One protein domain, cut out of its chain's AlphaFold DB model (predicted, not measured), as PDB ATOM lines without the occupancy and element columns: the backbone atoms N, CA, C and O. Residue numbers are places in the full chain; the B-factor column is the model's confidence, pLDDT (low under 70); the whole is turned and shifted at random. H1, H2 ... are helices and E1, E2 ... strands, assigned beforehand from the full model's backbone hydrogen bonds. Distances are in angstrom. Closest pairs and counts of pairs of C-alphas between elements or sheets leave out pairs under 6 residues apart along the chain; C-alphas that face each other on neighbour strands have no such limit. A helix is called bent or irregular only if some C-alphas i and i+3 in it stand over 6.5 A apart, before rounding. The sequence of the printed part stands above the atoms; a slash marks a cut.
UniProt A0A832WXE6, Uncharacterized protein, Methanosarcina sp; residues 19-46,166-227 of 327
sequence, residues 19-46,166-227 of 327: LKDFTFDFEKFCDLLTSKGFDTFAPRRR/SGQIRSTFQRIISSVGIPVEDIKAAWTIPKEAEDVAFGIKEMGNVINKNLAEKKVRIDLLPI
ATOM      1  N   LEU A  19     133.838 239.455 207.797       94.81
ATOM      2  CA  LEU A  19     134.182 238.134 208.310       94.81
ATOM      3  C   LEU A  19     135.130 238.309 209.497       94.81
ATOM      4  O   LEU A  19     136.265 238.770 209.330       94.81
ATOM      5  N   LYS A  20     134.651 237.960 210.694       95.31
ATOM      6  CA  LYS A  20     135.509 237.784 211.876       95.31
ATOM      7  C   LYS A  20     136.356 236.522 211.718       95.31
ATOM      8  O   LYS A  20     136.065 235.695 210.861       95.31
ATOM      9  N   ASP A  21     137.356 236.349 212.573       93.88
ATOM     10  CA  ASP A  21     138.094 235.090 212.621       93.88
ATOM     11  C   ASP A  21     137.289 234.008 213.346       93.88
ATOM     12  O   ASP A  21     136.810 234.199 214.470       93.88
ATOM     13  N   PHE A  22     137.112 232.884 212.659       95.12
ATOM     14  CA  PHE A  22     136.502 231.662 213.168       95.12
ATOM     15  C   PHE A  22     136.964 230.461 212.339       95.12
ATOM     16  O   PHE A  22     137.456 230.611 211.220       95.12
ATOM     17  N   THR A  23     136.794 229.275 212.903       94.88
ATOM     18  CA  THR A  23     136.889 227.998 212.199       94.88
ATOM     19  C   THR A  23     135.491 227.424 212.009       94.88
ATOM     20  O   THR A  23     134.556 227.768 212.737       94.88
ATOM     21  N   PHE A  24     135.331 226.576 211.001       96.94
ATOM     22  CA  PHE A  24     134.068 225.903 210.722       96.94
ATOM     23  C   PHE A  24     134.340 224.464 210.310       96.94
ATOM     24  O   PHE A  24     135.388 224.185 209.744       96.94
ATOM     25  N   ASP A  25     133.406 223.566 210.580       97.31
ATOM     26  CA  ASP A  25     133.461 222.176 210.126       97.31
ATOM     27  C   ASP A  25     133.664 222.116 208.600       97.31
ATOM     28  O   ASP A  25     132.921 222.748 207.843       97.31
ATOM     29  N   PHE A  26     134.725 221.434 208.157       97.38
ATOM     30  CA  PHE A  26     135.155 221.455 206.759       97.38
ATOM     31  C   PHE A  26     134.128 220.798 205.835       97.38
ATOM     32  O   PHE A  26     133.809 221.356 204.785       97.38
ATOM     33  N   GLU A  27     133.591 219.642 206.227       96.94
ATOM     34  CA  GLU A  27     132.607 218.913 205.424       96.94
ATOM     35  C   GLU A  27     131.316 219.716 205.311       96.94
ATOM     36  O   GLU A  27     130.857 219.981 204.201       96.94
ATOM     37  N   LYS A  28     130.814 220.257 206.428       97.50
ATOM     38  CA  LYS A  28     129.640 221.141 206.401       97.50
ATOM     39  C   LYS A  28     129.875 222.390 205.563       97.50
ATOM     40  O   LYS A  28     128.936 222.893 204.952       97.50
ATOM     41  N   PHE A  29     131.092 222.937 205.542       97.69
ATOM     42  CA  PHE A  29     131.396 224.081 204.686       97.69
ATOM     43  C   PHE A  29     131.308 223.715 203.201       97.69
ATOM     44  O   PHE A  29     130.699 224.455 202.427       97.69
ATOM     45  N   CYS A  30     131.870 222.569 202.817       97.62
ATOM     46  CA  CYS A  30     131.776 222.037 201.460       97.62
ATOM     47  C   CYS A  30     130.322 221.741 201.068       97.62
ATOM     48  O   CYS A  30     129.884 222.198 200.016       97.62
ATOM     49  N   ASP A  31     129.544 221.104 201.943       97.44
ATOM     50  CA  ASP A  31     128.120 220.838 201.712       97.44
ATOM     51  C   ASP A  31     127.324 222.133 201.504       97.44
ATOM     52  O   ASP A  31     126.452 222.213 200.635       97.44
ATOM     53  N   LEU A  32     127.635 223.185 202.274       97.31
ATOM     54  CA  LEU A  32     127.008 224.495 202.098       97.31
ATOM     55  C   LEU A  32     127.334 225.102 200.736       97.31
ATOM     56  O   LEU A  32     126.425 225.627 200.092       97.31
ATOM     57  N   LEU A  33     128.589 225.018 200.291       97.81
ATOM     58  CA  LEU A  33     128.993 225.484 198.963       97.81
ATOM     59  C   LEU A  33     128.232 224.731 197.871       97.81
ATOM     60  O   LEU A  33     127.627 225.364 197.009       97.81
ATOM     61  N   THR A  34     128.182 223.403 197.959       97.06
ATOM     62  CA  THR A  34     127.449 222.558 197.012       97.06
ATOM     63  C   THR A  34     125.963 222.881 196.976       97.06
ATOM     64  O   THR A  34     125.385 223.056 195.906       97.06
ATOM     65  N   SER A  35     125.336 223.083 198.138       96.44
ATOM     66  CA  SER A  35     123.913 223.437 198.218       96.44
ATOM     67  C   SER A  35     123.557 224.771 197.542       96.44
ATOM     68  O   SER A  35     122.383 225.026 197.268       96.44
ATOM     69  N   LYS A  36     124.556 225.630 197.295       96.25
ATOM     70  CA  LYS A  36     124.418 226.929 196.624       96.25
ATOM     71  C   LYS A  36     125.015 226.957 195.216       96.25
ATOM     72  O   LYS A  36     125.027 228.017 194.606       96.25
ATOM     73  N   GLY A  37     125.486 225.821 194.694       95.56
ATOM     74  CA  GLY A  37     126.117 225.740 193.371       95.56
ATOM     75  C   GLY A  37     127.516 226.362 193.309       95.56
ATOM     76  O   GLY A  37     127.969 226.779 192.244       95.56
ATOM     77  N   PHE A  38     128.209 226.460 194.449       97.31
ATOM     78  CA  PHE A  38     129.557 227.028 194.569       97.31
ATOM     79  C   PHE A  38     130.651 225.957 194.699       97.31
ATOM     80  O   PHE A  38     131.733 226.232 195.217       97.31
ATOM     81  N   ASP A  39     130.400 224.741 194.214       95.00
ATOM     82  CA  ASP A  39     131.295 223.577 194.317       95.00
ATOM     83  C   ASP A  39     132.711 223.864 193.807       95.00
ATOM     84  O   ASP A  39     133.712 223.458 194.393       95.00
ATOM     85  N   THR A  40     132.806 224.633 192.722       95.62
ATOM     86  CA  THR A  40     134.074 225.007 192.074       95.62
ATOM     87  C   THR A  40     134.950 225.922 192.941       95.62
ATOM     88  O   THR A  40     136.143 226.103 192.668       95.62
ATOM     89  N   PHE A  41     134.381 226.487 194.010       96.12
ATOM     90  CA  PHE A  41     135.064 227.330 194.987       96.12
ATOM     91  C   PHE A  41     135.419 226.593 196.283       96.12
ATOM     92  O   PHE A  41     136.020 227.210 197.171       96.12
ATOM     93  N   ALA A  42     135.099 225.297 196.389       95.06
ATOM     94  CA  ALA A  42     135.474 224.472 197.529       95.06
ATOM     95  C   ALA A  42     136.988 224.568 197.789       95.06
ATOM     96  O   ALA A  42     137.798 224.376 196.870       95.06
ATOM     97  N   PRO A  43     137.410 224.930 199.016       95.06
ATOM     98  CA  PRO A  43     138.823 224.968 199.343       95.06
ATOM     99  C   PRO A  43     139.372 223.540 199.375       95.06
ATOM    100  O   PRO A  43     138.685 222.604 199.780       95.06
ATOM    101  N   ARG A  44     140.646 223.360 199.013       94.06
ATOM    102  CA  ARG A  44     141.308 222.075 199.272       94.06
ATOM    103  C   ARG A  44     141.436 221.837 200.774       94.06
ATOM    104  O   ARG A  44     141.557 222.794 201.544       94.06
ATOM    105  N   ARG A  45     141.506 220.570 201.181       93.44
ATOM    106  CA  ARG A  45     141.856 220.218 202.559       93.44
ATOM    107  C   ARG A  45     143.284 220.687 202.868       93.44
ATOM    108  O   ARG A  45     144.153 220.686 201.986       93.44
ATOM    109  N   ARG A  46     143.507 221.143 204.102       92.56
ATOM    110  CA  ARG A  46     144.851 221.500 204.572       92.56
ATOM    111  C   ARG A  46     145.692 220.242 204.715       92.56
ATOM    112  O   ARG A  46     145.171 219.199 205.106       92.56
ATOM    113  N   SER A 166     139.808 230.153 209.104       94.50
ATOM    114  CA  SER A 166     139.348 231.522 208.790       94.50
ATOM    115  C   SER A 166     139.862 231.993 207.423       94.50
ATOM    116  O   SER A 166     139.119 232.570 206.629       94.50
ATOM    117  N   GLY A 167     141.127 231.683 207.106       93.94
ATOM    118  CA  GLY A 167     141.742 232.019 205.822       93.94
ATOM    119  C   GLY A 167     141.087 231.310 204.636       93.94
ATOM    120  O   GLY A 167     140.816 231.954 203.624       93.94
ATOM    121  N   GLN A 168     140.776 230.014 204.766       95.69
ATOM    122  CA  GLN A 168     140.065 229.263 203.726       95.69
ATOM    123  C   GLN A 168     138.664 229.832 203.501       95.69
ATOM    124  O   GLN A 168     138.307 230.125 202.365       95.69
ATOM    125  N   ILE A 169     137.906 230.066 204.575       96.75
ATOM    126  CA  ILE A 169     136.543 230.607 204.491       96.75
ATOM    127  C   ILE A 169     136.564 231.998 203.847       96.75
ATOM    128  O   ILE A 169     135.846 232.243 202.880       96.75
ATOM    129  N   ARG A 170     137.434 232.899 204.318       96.00
ATOM    130  CA  ARG A 170     137.582 234.253 203.762       96.00
ATOM    131  C   ARG A 170     137.950 234.229 202.280       96.00
ATOM    132  O   ARG A 170     137.319 234.934 201.496       96.00
ATOM    133  N   SER A 171     138.931 233.409 201.908       95.62
ATOM    134  CA  SER A 171     139.372 233.252 200.519       95.62
ATOM    135  C   SER A 171     138.252 232.713 199.629       95.62
ATOM    136  O   SER A 171     138.020 233.244 198.545       95.62
ATOM    137  N   THR A 172     137.490 231.721 200.096       97.44
ATOM    138  CA  THR A 172     136.348 231.177 199.353       97.44
ATOM    139  C   THR A 172     135.260 232.228 199.136       97.44
ATOM    140  O   THR A 172     134.856 232.428 197.993       97.44
ATOM    141  N   PHE A 173     134.832 232.956 200.176       96.69
ATOM    142  CA  PHE A 173     133.839 234.033 200.021       96.69
ATOM    143  C   PHE A 173     134.325 235.093 199.027       96.69
ATOM    144  O   PHE A 173     133.586 235.468 198.121       96.69
ATOM    145  N   GLN A 174     135.580 235.526 199.153       95.25
ATOM    146  CA  GLN A 174     136.165 236.511 198.248       95.25
ATOM    147  C   GLN A 174     136.188 236.016 196.798       95.25
ATOM    148  O   GLN A 174     135.796 236.767 195.913       95.25
ATOM    149  N   ARG A 175     136.587 234.760 196.547       95.69
ATOM    150  CA  ARG A 175     136.622 234.173 195.197       95.69
ATOM    151  C   ARG A 175     135.239 234.071 194.557       95.69
ATOM    152  O   ARG A 175     135.126 234.289 193.353       95.69
ATOM    153  N   ILE A 176     134.207 233.736 195.337       96.81
ATOM    154  CA  ILE A 176     132.824 233.689 194.839       96.81
ATOM    155  C   ILE A 176     132.378 235.103 194.461       96.81
ATOM    156  O   ILE A 176     131.946 235.324 193.332       96.81
ATOM    157  N   ILE A 177     132.555 236.078 195.360       95.62
ATOM    158  CA  ILE A 177     132.176 237.478 195.117       95.62
ATOM    159  C   ILE A 177     132.910 238.030 193.888       95.62
ATOM    160  O   ILE A 177     132.271 238.550 192.978       95.62
ATOM    161  N   SER A 178     134.231 237.849 193.799       93.50
ATOM    162  CA  SER A 178     135.047 238.360 192.689       93.50
ATOM    163  C   SER A 178     134.768 237.680 191.344       93.50
ATOM    164  O   SER A 178     135.246 238.140 190.314       93.50
ATOM    165  N   SER A 179     134.035 236.562 191.325       94.31
ATOM    166  CA  SER A 179     133.665 235.876 190.077       94.31
ATOM    167  C   SER A 179     132.538 236.580 189.303       94.31
ATOM    168  O   SER A 179     132.333 236.320 188.107       94.31
ATOM    169  N   VAL A 180     131.806 237.466 189.983       94.38
ATOM    170  CA  VAL A 180     130.657 238.201 189.435       94.38
ATOM    171  C   VAL A 180     130.678 239.691 189.760       94.38
ATOM    172  O   VAL A 180     130.089 240.468 189.016       94.38
ATOM    173  N   GLY A 181     131.348 240.106 190.834       94.06
ATOM    174  CA  GLY A 181     131.319 241.475 191.322       94.06
ATOM    175  C   GLY A 181     132.474 242.348 190.852       94.06
ATOM    176  O   GLY A 181     133.578 241.861 190.620       94.06
ATOM    177  N   ILE A 182     132.216 243.652 190.805       93.88
ATOM    178  CA  ILE A 182     133.225 244.708 190.670       93.88
ATOM    179  C   ILE A 182     133.427 245.330 192.059       93.88
ATOM    180  O   ILE A 182     132.427 245.656 192.709       93.88
ATOM    181  N   PRO A 183     134.665 245.437 192.567       93.38
ATOM    182  CA  PRO A 183     134.914 246.085 193.846       93.38
ATOM    183  C   PRO A 183     134.592 247.573 193.742       93.38
ATOM    184  O   PRO A 183     134.829 248.197 192.713       93.38
ATOM    185  N   VAL A 184     134.059 248.125 194.822       91.31
ATOM    186  CA  VAL A 184     133.797 249.563 194.927       91.31
ATOM    187  C   VAL A 184     135.103 250.265 195.265       91.31
ATOM    188  O   VAL A 184     135.824 249.806 196.163       91.31
ATOM    189  N   GLU A 185     135.400 251.366 194.581       87.12
ATOM    190  CA  GLU A 185     136.591 252.163 194.845       87.12
ATOM    191  C   GLU A 185     136.618 252.614 196.316       87.12
ATOM    192  O   GLU A 185     135.593 252.923 196.926       87.12
ATOM    193  N   ASP A 186     137.797 252.536 196.937       83.75
ATOM    194  CA  ASP A 186     138.067 252.877 198.342       83.75
ATOM    195  C   ASP A 186     137.289 252.111 199.436       83.75
ATOM    196  O   ASP A 186     137.640 252.183 200.620       83.75
ATOM    197  N   ILE A 187     136.307 251.275 199.085       85.44
ATOM    198  CA  ILE A 187     135.526 250.473 200.036       85.44
ATOM    199  C   ILE A 187     135.877 248.989 199.890       85.44
ATOM    200  O   ILE A 187     135.147 248.193 199.303       85.44
ATOM    201  N   LYS A 188     136.971 248.577 200.545       77.56
ATOM    202  CA  LYS A 188     137.570 247.221 200.463       77.56
ATOM    203  C   LYS A 188     136.613 246.033 200.652       77.56
ATOM    204  O   LYS A 188     136.939 244.914 200.266       77.56
ATOM    205  N   ALA A 189     135.486 246.240 201.322       86.81
ATOM    206  CA  ALA A 189     134.534 245.195 201.684       86.81
ATOM    207  C   ALA A 189     133.197 245.293 200.933       86.81
ATOM    208  O   ALA A 189     132.251 244.589 201.297       86.81
ATOM    209  N   ALA A 190     133.104 246.163 199.922       94.00
ATOM    210  CA  ALA A 190     131.902 246.385 199.138       94.00
ATOM    211  C   ALA A 190     132.124 246.055 197.660       94.00
ATOM    212  O   ALA A 190     133.174 246.338 197.090       94.00
ATOM    213  N   TRP A 191     131.114 245.431 197.065       96.44
ATOM    214  CA  TRP A 191     131.137 244.938 195.697       96.44
ATOM    215  C   TRP A 191     129.801 245.229 195.031       96.44
ATOM    216  O   TRP A 191     128.742 245.027 195.628       96.44
ATOM    217  N   THR A 192     129.849 245.672 193.786       95.00
ATOM    218  CA  THR A 192     128.680 245.772 192.918       95.00
ATOM    219  C   THR A 192     128.488 244.429 192.227       95.00
ATOM    220  O   THR A 192     129.395 243.945 191.553       95.00
ATOM    221  N   ILE A 193     127.322 243.814 192.408       95.38
ATOM    222  CA  ILE A 193     126.905 242.547 191.798       95.38
ATOM    223  C   ILE A 193     125.835 242.868 190.746       95.38
ATOM    224  O   ILE A 193     124.875 243.570 191.079       95.38
ATOM    225  N   PRO A 194     125.966 242.383 189.501       92.38
ATOM    226  CA  PRO A 194     124.980 242.661 188.470       92.38
ATOM    227  C   PRO A 194     123.690 241.905 188.795       92.38
ATOM    228  O   PRO A 194     123.723 240.843 189.425       92.38
ATOM    229  N   LYS A 195     122.546 242.446 188.374       89.81
ATOM    230  CA  LYS A 195     121.230 241.857 188.658       89.81
ATOM    231  C   LYS A 195     121.120 240.408 188.185       89.81
ATOM    232  O   LYS A 195     120.531 239.576 188.863       89.81
ATOM    233  N   GLU A 196     121.742 240.089 187.058       90.38
ATOM    234  CA  GLU A 196     121.768 238.757 186.453       90.38
ATOM    235  C   GLU A 196     122.498 237.707 187.309       90.38
ATOM    236  O   GLU A 196     122.361 236.518 187.041       90.38
ATOM    237  N   ALA A 197     123.273 238.134 188.314       93.00
ATOM    238  CA  ALA A 197     123.996 237.273 189.251       93.00
ATOM    239  C   ALA A 197     123.571 237.511 190.713       93.00
ATOM    240  O   ALA A 197     124.351 237.307 191.650       93.00
ATOM    241  N   GLU A 198     122.348 237.999 190.936       93.56
ATOM    242  CA  GLU A 198     121.837 238.268 192.281       93.56
ATOM    243  C   GLU A 198     121.716 237.011 193.152       93.56
ATOM    244  O   GLU A 198     121.906 237.070 194.369       93.56
ATOM    245  N   ASP A 199     121.465 235.865 192.527       94.62
ATOM    246  CA  ASP A 199     121.437 234.546 193.150       94.62
ATOM    247  C   ASP A 199     122.754 234.234 193.874       94.62
ATOM    248  O   ASP A 199     122.733 233.703 194.986       94.62
ATOM    249  N   VAL A 200     123.892 234.661 193.316       96.00
ATOM    250  CA  VAL A 200     125.209 234.527 193.952       96.00
ATOM    251  C   VAL A 200     125.277 235.336 195.251       96.00
ATOM    252  O   VAL A 200     125.715 234.829 196.289       96.00
ATOM    253  N   ALA A 201     124.799 236.582 195.226       95.94
ATOM    254  CA  ALA A 201     124.783 237.460 196.394       95.94
ATOM    255  C   ALA A 201     123.866 236.922 197.505       95.94
ATOM    256  O   ALA A 201     124.252 236.888 198.681       95.94
ATOM    257  N   PHE A 202     122.669 236.457 197.137       96.62
ATOM    258  CA  PHE A 202     121.743 235.820 198.072       96.62
ATOM    259  C   PHE A 202     122.303 234.507 198.621       96.62
ATOM    260  O   PHE A 202     122.253 234.296 199.833       96.62
ATOM    261  N   GLY A 203     122.925 233.677 197.780       96.94
ATOM    262  CA  GLY A 203     123.573 232.432 198.188       96.94
ATOM    263  C   GLY A 203     124.658 232.662 199.240       96.94
ATOM    264  O   GLY A 203     124.644 232.021 200.292       96.94
ATOM    265  N   ILE A 204     125.537 233.648 199.027       96.50
ATOM    266  CA  ILE A 204     126.564 234.044 200.004       96.50
ATOM    267  C   ILE A 204     125.924 234.517 201.320       96.50
ATOM    268  O   ILE A 204     126.350 234.098 202.404       96.50
ATOM    269  N   LYS A 205     124.874 235.348 201.256       97.44
ATOM    270  CA  LYS A 205     124.150 235.820 202.450       97.44
ATOM    271  C   LYS A 205     123.536 234.664 203.239       97.44
ATOM    272  O   LYS A 205     123.645 234.624 204.467       97.44
ATOM    273  N   GLU A 206     122.910 233.719 202.551       97.38
ATOM    274  CA  GLU A 206     122.315 232.534 203.163       97.38
ATOM    275  C   GLU A 206     123.367 231.635 203.808       97.38
ATOM    276  O   GLU A 206     123.178 231.222 204.953       97.38
ATOM    277  N   MET A 207     124.507 231.405 203.148       97.12
ATOM    278  CA  MET A 207     125.636 230.693 203.754       97.12
ATOM    279  C   MET A 207     126.096 231.367 205.049       97.12
ATOM    280  O   MET A 207     126.245 230.700 206.073       97.12
ATOM    281  N   GLY A 208     126.265 232.693 205.038       96.69
ATOM    282  CA  GLY A 208     126.634 233.451 206.234       96.69
ATOM    283  C   GLY A 208     125.631 233.289 207.381       96.69
ATOM    284  O   GLY A 208     126.027 233.134 208.538       96.69
ATOM    285  N   ASN A 209     124.333 233.257 207.070       97.00
ATOM    286  CA  ASN A 209     123.282 233.011 208.059       97.00
ATOM    287  C   ASN A 209     123.351 231.596 208.643       97.00
ATOM    288  O   ASN A 209     123.212 231.438 209.858       97.00
ATOM    289  N   VAL A 210     123.586 230.576 207.811       97.19
ATOM    290  CA  VAL A 210     123.720 229.192 208.284       97.19
ATOM    291  C   VAL A 210     124.954 229.033 209.169       97.19
ATOM    292  O   VAL A 210     124.842 228.454 210.250       97.19
ATOM    293  N   ILE A 211     126.091 229.611 208.775       97.19
ATOM    294  CA  ILE A 211     127.321 229.612 209.577       97.19
ATOM    295  C   ILE A 211     127.069 230.254 210.945       97.19
ATOM    296  O   ILE A 211     127.340 229.639 211.973       97.19
ATOM    297  N   ASN A 212     126.483 231.456 210.980       97.31
ATOM    298  CA  ASN A 212     126.173 232.141 212.239       97.31
ATOM    299  C   ASN A 212     125.226 231.334 213.132       97.31
ATOM    300  O   ASN A 212     125.393 231.314 214.351       97.31
ATOM    301  N   LYS A 213     124.225 230.674 212.536       96.69
ATOM    302  CA  LYS A 213     123.281 229.824 213.266       96.69
ATOM    303  C   LYS A 213     123.985 228.612 213.872       96.69
ATOM    304  O   LYS A 213     123.701 228.275 215.015       96.69
ATOM    305  N   ASN A 214     124.886 227.975 213.127       95.44
ATOM    306  CA  ASN A 214     125.625 226.802 213.595       95.44
ATOM    307  C   ASN A 214     126.595 227.162 214.732       95.44
ATOM    308  O   ASN A 214     126.678 226.442 215.719       95.44
ATOM    309  N   LEU A 215     127.268 228.310 214.619       94.44
ATOM    310  CA  LEU A 215     128.222 228.798 215.619       94.44
ATOM    311  C   LEU A 215     127.563 229.478 216.830       94.44
ATOM    312  O   LEU A 215     128.264 229.844 217.767       94.44
ATOM    313  N   ALA A 216     126.245 229.712 216.792       93.94
ATOM    314  CA  ALA A 216     125.516 230.523 217.771       93.94
ATOM    315  C   ALA A 216     126.140 231.919 218.025       93.94
ATOM    316  O   ALA A 216     125.938 232.527 219.075       93.94
ATOM    317  N   GLU A 217     126.872 232.464 217.045       93.50
ATOM    318  CA  GLU A 217     127.548 233.759 217.127       93.50
ATOM    319  C   GLU A 217     127.535 234.466 215.764       93.50
ATOM    320  O   GLU A 217     127.673 233.846 214.711       93.50
ATOM    321  N   LYS A 218     127.414 235.800 215.762       93.56
ATOM    322  CA  LYS A 218     127.460 236.622 214.541       93.56
ATOM    323  C   LYS A 218     128.909 236.855 214.081       93.56
ATOM    324  O   LYS A 218     129.482 237.924 214.331       93.56
ATOM    325  N   LYS A 219     129.489 235.845 213.424       95.44
ATOM    326  CA  LYS A 219     130.840 235.854 212.831       95.44
ATOM    327  C   LYS A 219     130.877 236.372 211.392       95.44
ATOM    328  O   LYS A 219     131.844 237.029 211.013       95.44
ATOM    329  N   VAL A 220     129.817 236.122 210.628       96.56
ATOM    330  CA  VAL A 220     129.650 236.551 209.235       96.56
ATOM    331  C   VAL A 220     128.584 237.641 209.170       96.56
ATOM    332  O   VAL A 220     127.493 237.491 209.720       96.56
ATOM    333  N   ARG A 221     128.863 238.760 208.510       95.75
ATOM    334  CA  ARG A 221     127.864 239.796 208.212       95.75
ATOM    335  C   ARG A 221     127.859 240.044 206.723       95.75
ATOM    336  O   ARG A 221     128.924 240.292 206.171       95.75
ATOM    337  N   ILE A 222     126.688 239.948 206.106       96.31
ATOM    338  CA  ILE A 222     126.493 240.214 204.684       96.31
ATOM    339  C   ILE A 222     125.239 241.054 204.546       96.31
ATOM    340  O   ILE A 222     124.136 240.599 204.868       96.31
ATOM    341  N   ASP A 223     125.438 242.267 204.061       95.81
ATOM    342  CA  ASP A 223     124.385 243.216 203.764       95.81
ATOM    343  C   ASP A 223     124.273 243.349 202.245       95.81
ATOM    344  O   ASP A 223     125.274 243.422 201.534       95.81
ATOM    345  N   LEU A 224     123.034 243.312 201.762       95.75
ATOM    346  CA  LEU A 224     122.696 243.454 200.351       95.75
ATOM    347  C   LEU A 224     121.776 244.660 200.234       95.75
ATOM    348  O   LEU A 224     120.723 244.678 200.880       95.75
ATOM    349  N   LEU A 225     122.181 245.643 199.440       93.06
ATOM    350  CA  LEU A 225     121.410 246.850 199.178       93.06
ATOM    351  C   LEU A 225     121.108 246.934 197.676       93.06
ATOM    352  O   LEU A 225     122.044 246.903 196.879       93.06
ATOM    353  N   PRO A 226     119.833 247.018 197.265       91.75
ATOM    354  CA  PRO A 226     119.487 247.247 195.869       91.75
ATOM    355  C   PRO A 226     119.947 248.630 195.415       91.75
ATOM    356  O   PRO A 226     119.769 249.616 196.129       91.75
ATOM    357  N   ILE A 227     120.530 248.678 194.221       89.06
ATOM    358  CA  ILE A 227     120.970 249.900 193.556       89.06
ATOM    359  C   ILE A 227     119.919 250.275 192.516       89.06
ATOM    360  O   ILE A 227     119.743 249.559 191.527       89.06
TER     361      ILE A 227
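Overview. This is residues 19 to 46 and 166 to 227 of the 327 residues of an uncharacterized protein of Methanosarcina sp (UniProt A0A832WXE6). Three helices stand in a triangle, with the long helix H3 running beside H2 and H1 next to the gap between them. After H3 the chain folds back and strand E2 runs along it, while strand E1 lies at one end with the loop of residues 179 to 189. The printed part has 90 residues, with three named helices and two named strands in the order H1, H2, E1, H3, E2, a mixed class. It is compact, with a radius of gyration of the C-alphas of 12.8 A, and spans 34 by 25 by 21 A.

Arrangement. H1, residues 26 to 35, and H3, residues 195 to 215, are close but not clearly touching, the closest C-alphas being those of Leu 32 and Met 207, 6.6 A apart. They run opposite ways at a shallow tilt of 32 degrees, only just short of steep. H2, residues 166 to 178, is near H1, with 6 pairs of C-alphas within 10 A. H2 touches H3 with residues 173 to 177 alone, the closest C-alphas being those of Phe 173 and Ile 204, 7.3 A apart, opposite ways at a shallow tilt of 16 degrees. E1, residues 190 to 194, and E2, residues 220 to 227, are near each other, but each pairs with no named strand. Residues 182 to 183 pair antiparallel with residues 191 to 192 of E1. H3 and E2 have 11 pairs of C-alphas within 8 A, the closest those of Gly 208 and Val 220, 5.3 A. Each O i to N i+4 pair is within hydrogen-bond range in H1 and H2, and 14 of 17 are in H3.

Along the chain. H1 begins at C-alpha 26 (135.155, 221.455, 206.759) and is 14.3 A long; H2 is 18.0 A and E1 13.3 A. H3, 30.8 A, is irregular: C-alphas 196 and 199 are 7.9 A apart. E2, 22.3 A, ends at C-alpha 227 (120.970, 249.900, 193.556).

Size, cuts and confidence. The two C-alphas farthest apart are those of Arg 46 and Ile 227, 38.7 A. Residues 47 to 165 are not printed, and C-alphas 46 and 166 are 12.2 A apart across the cut. The link from H2 to E1 is long. The mean pLDDT of the printed part is 94.7, and no printed residue is under 70.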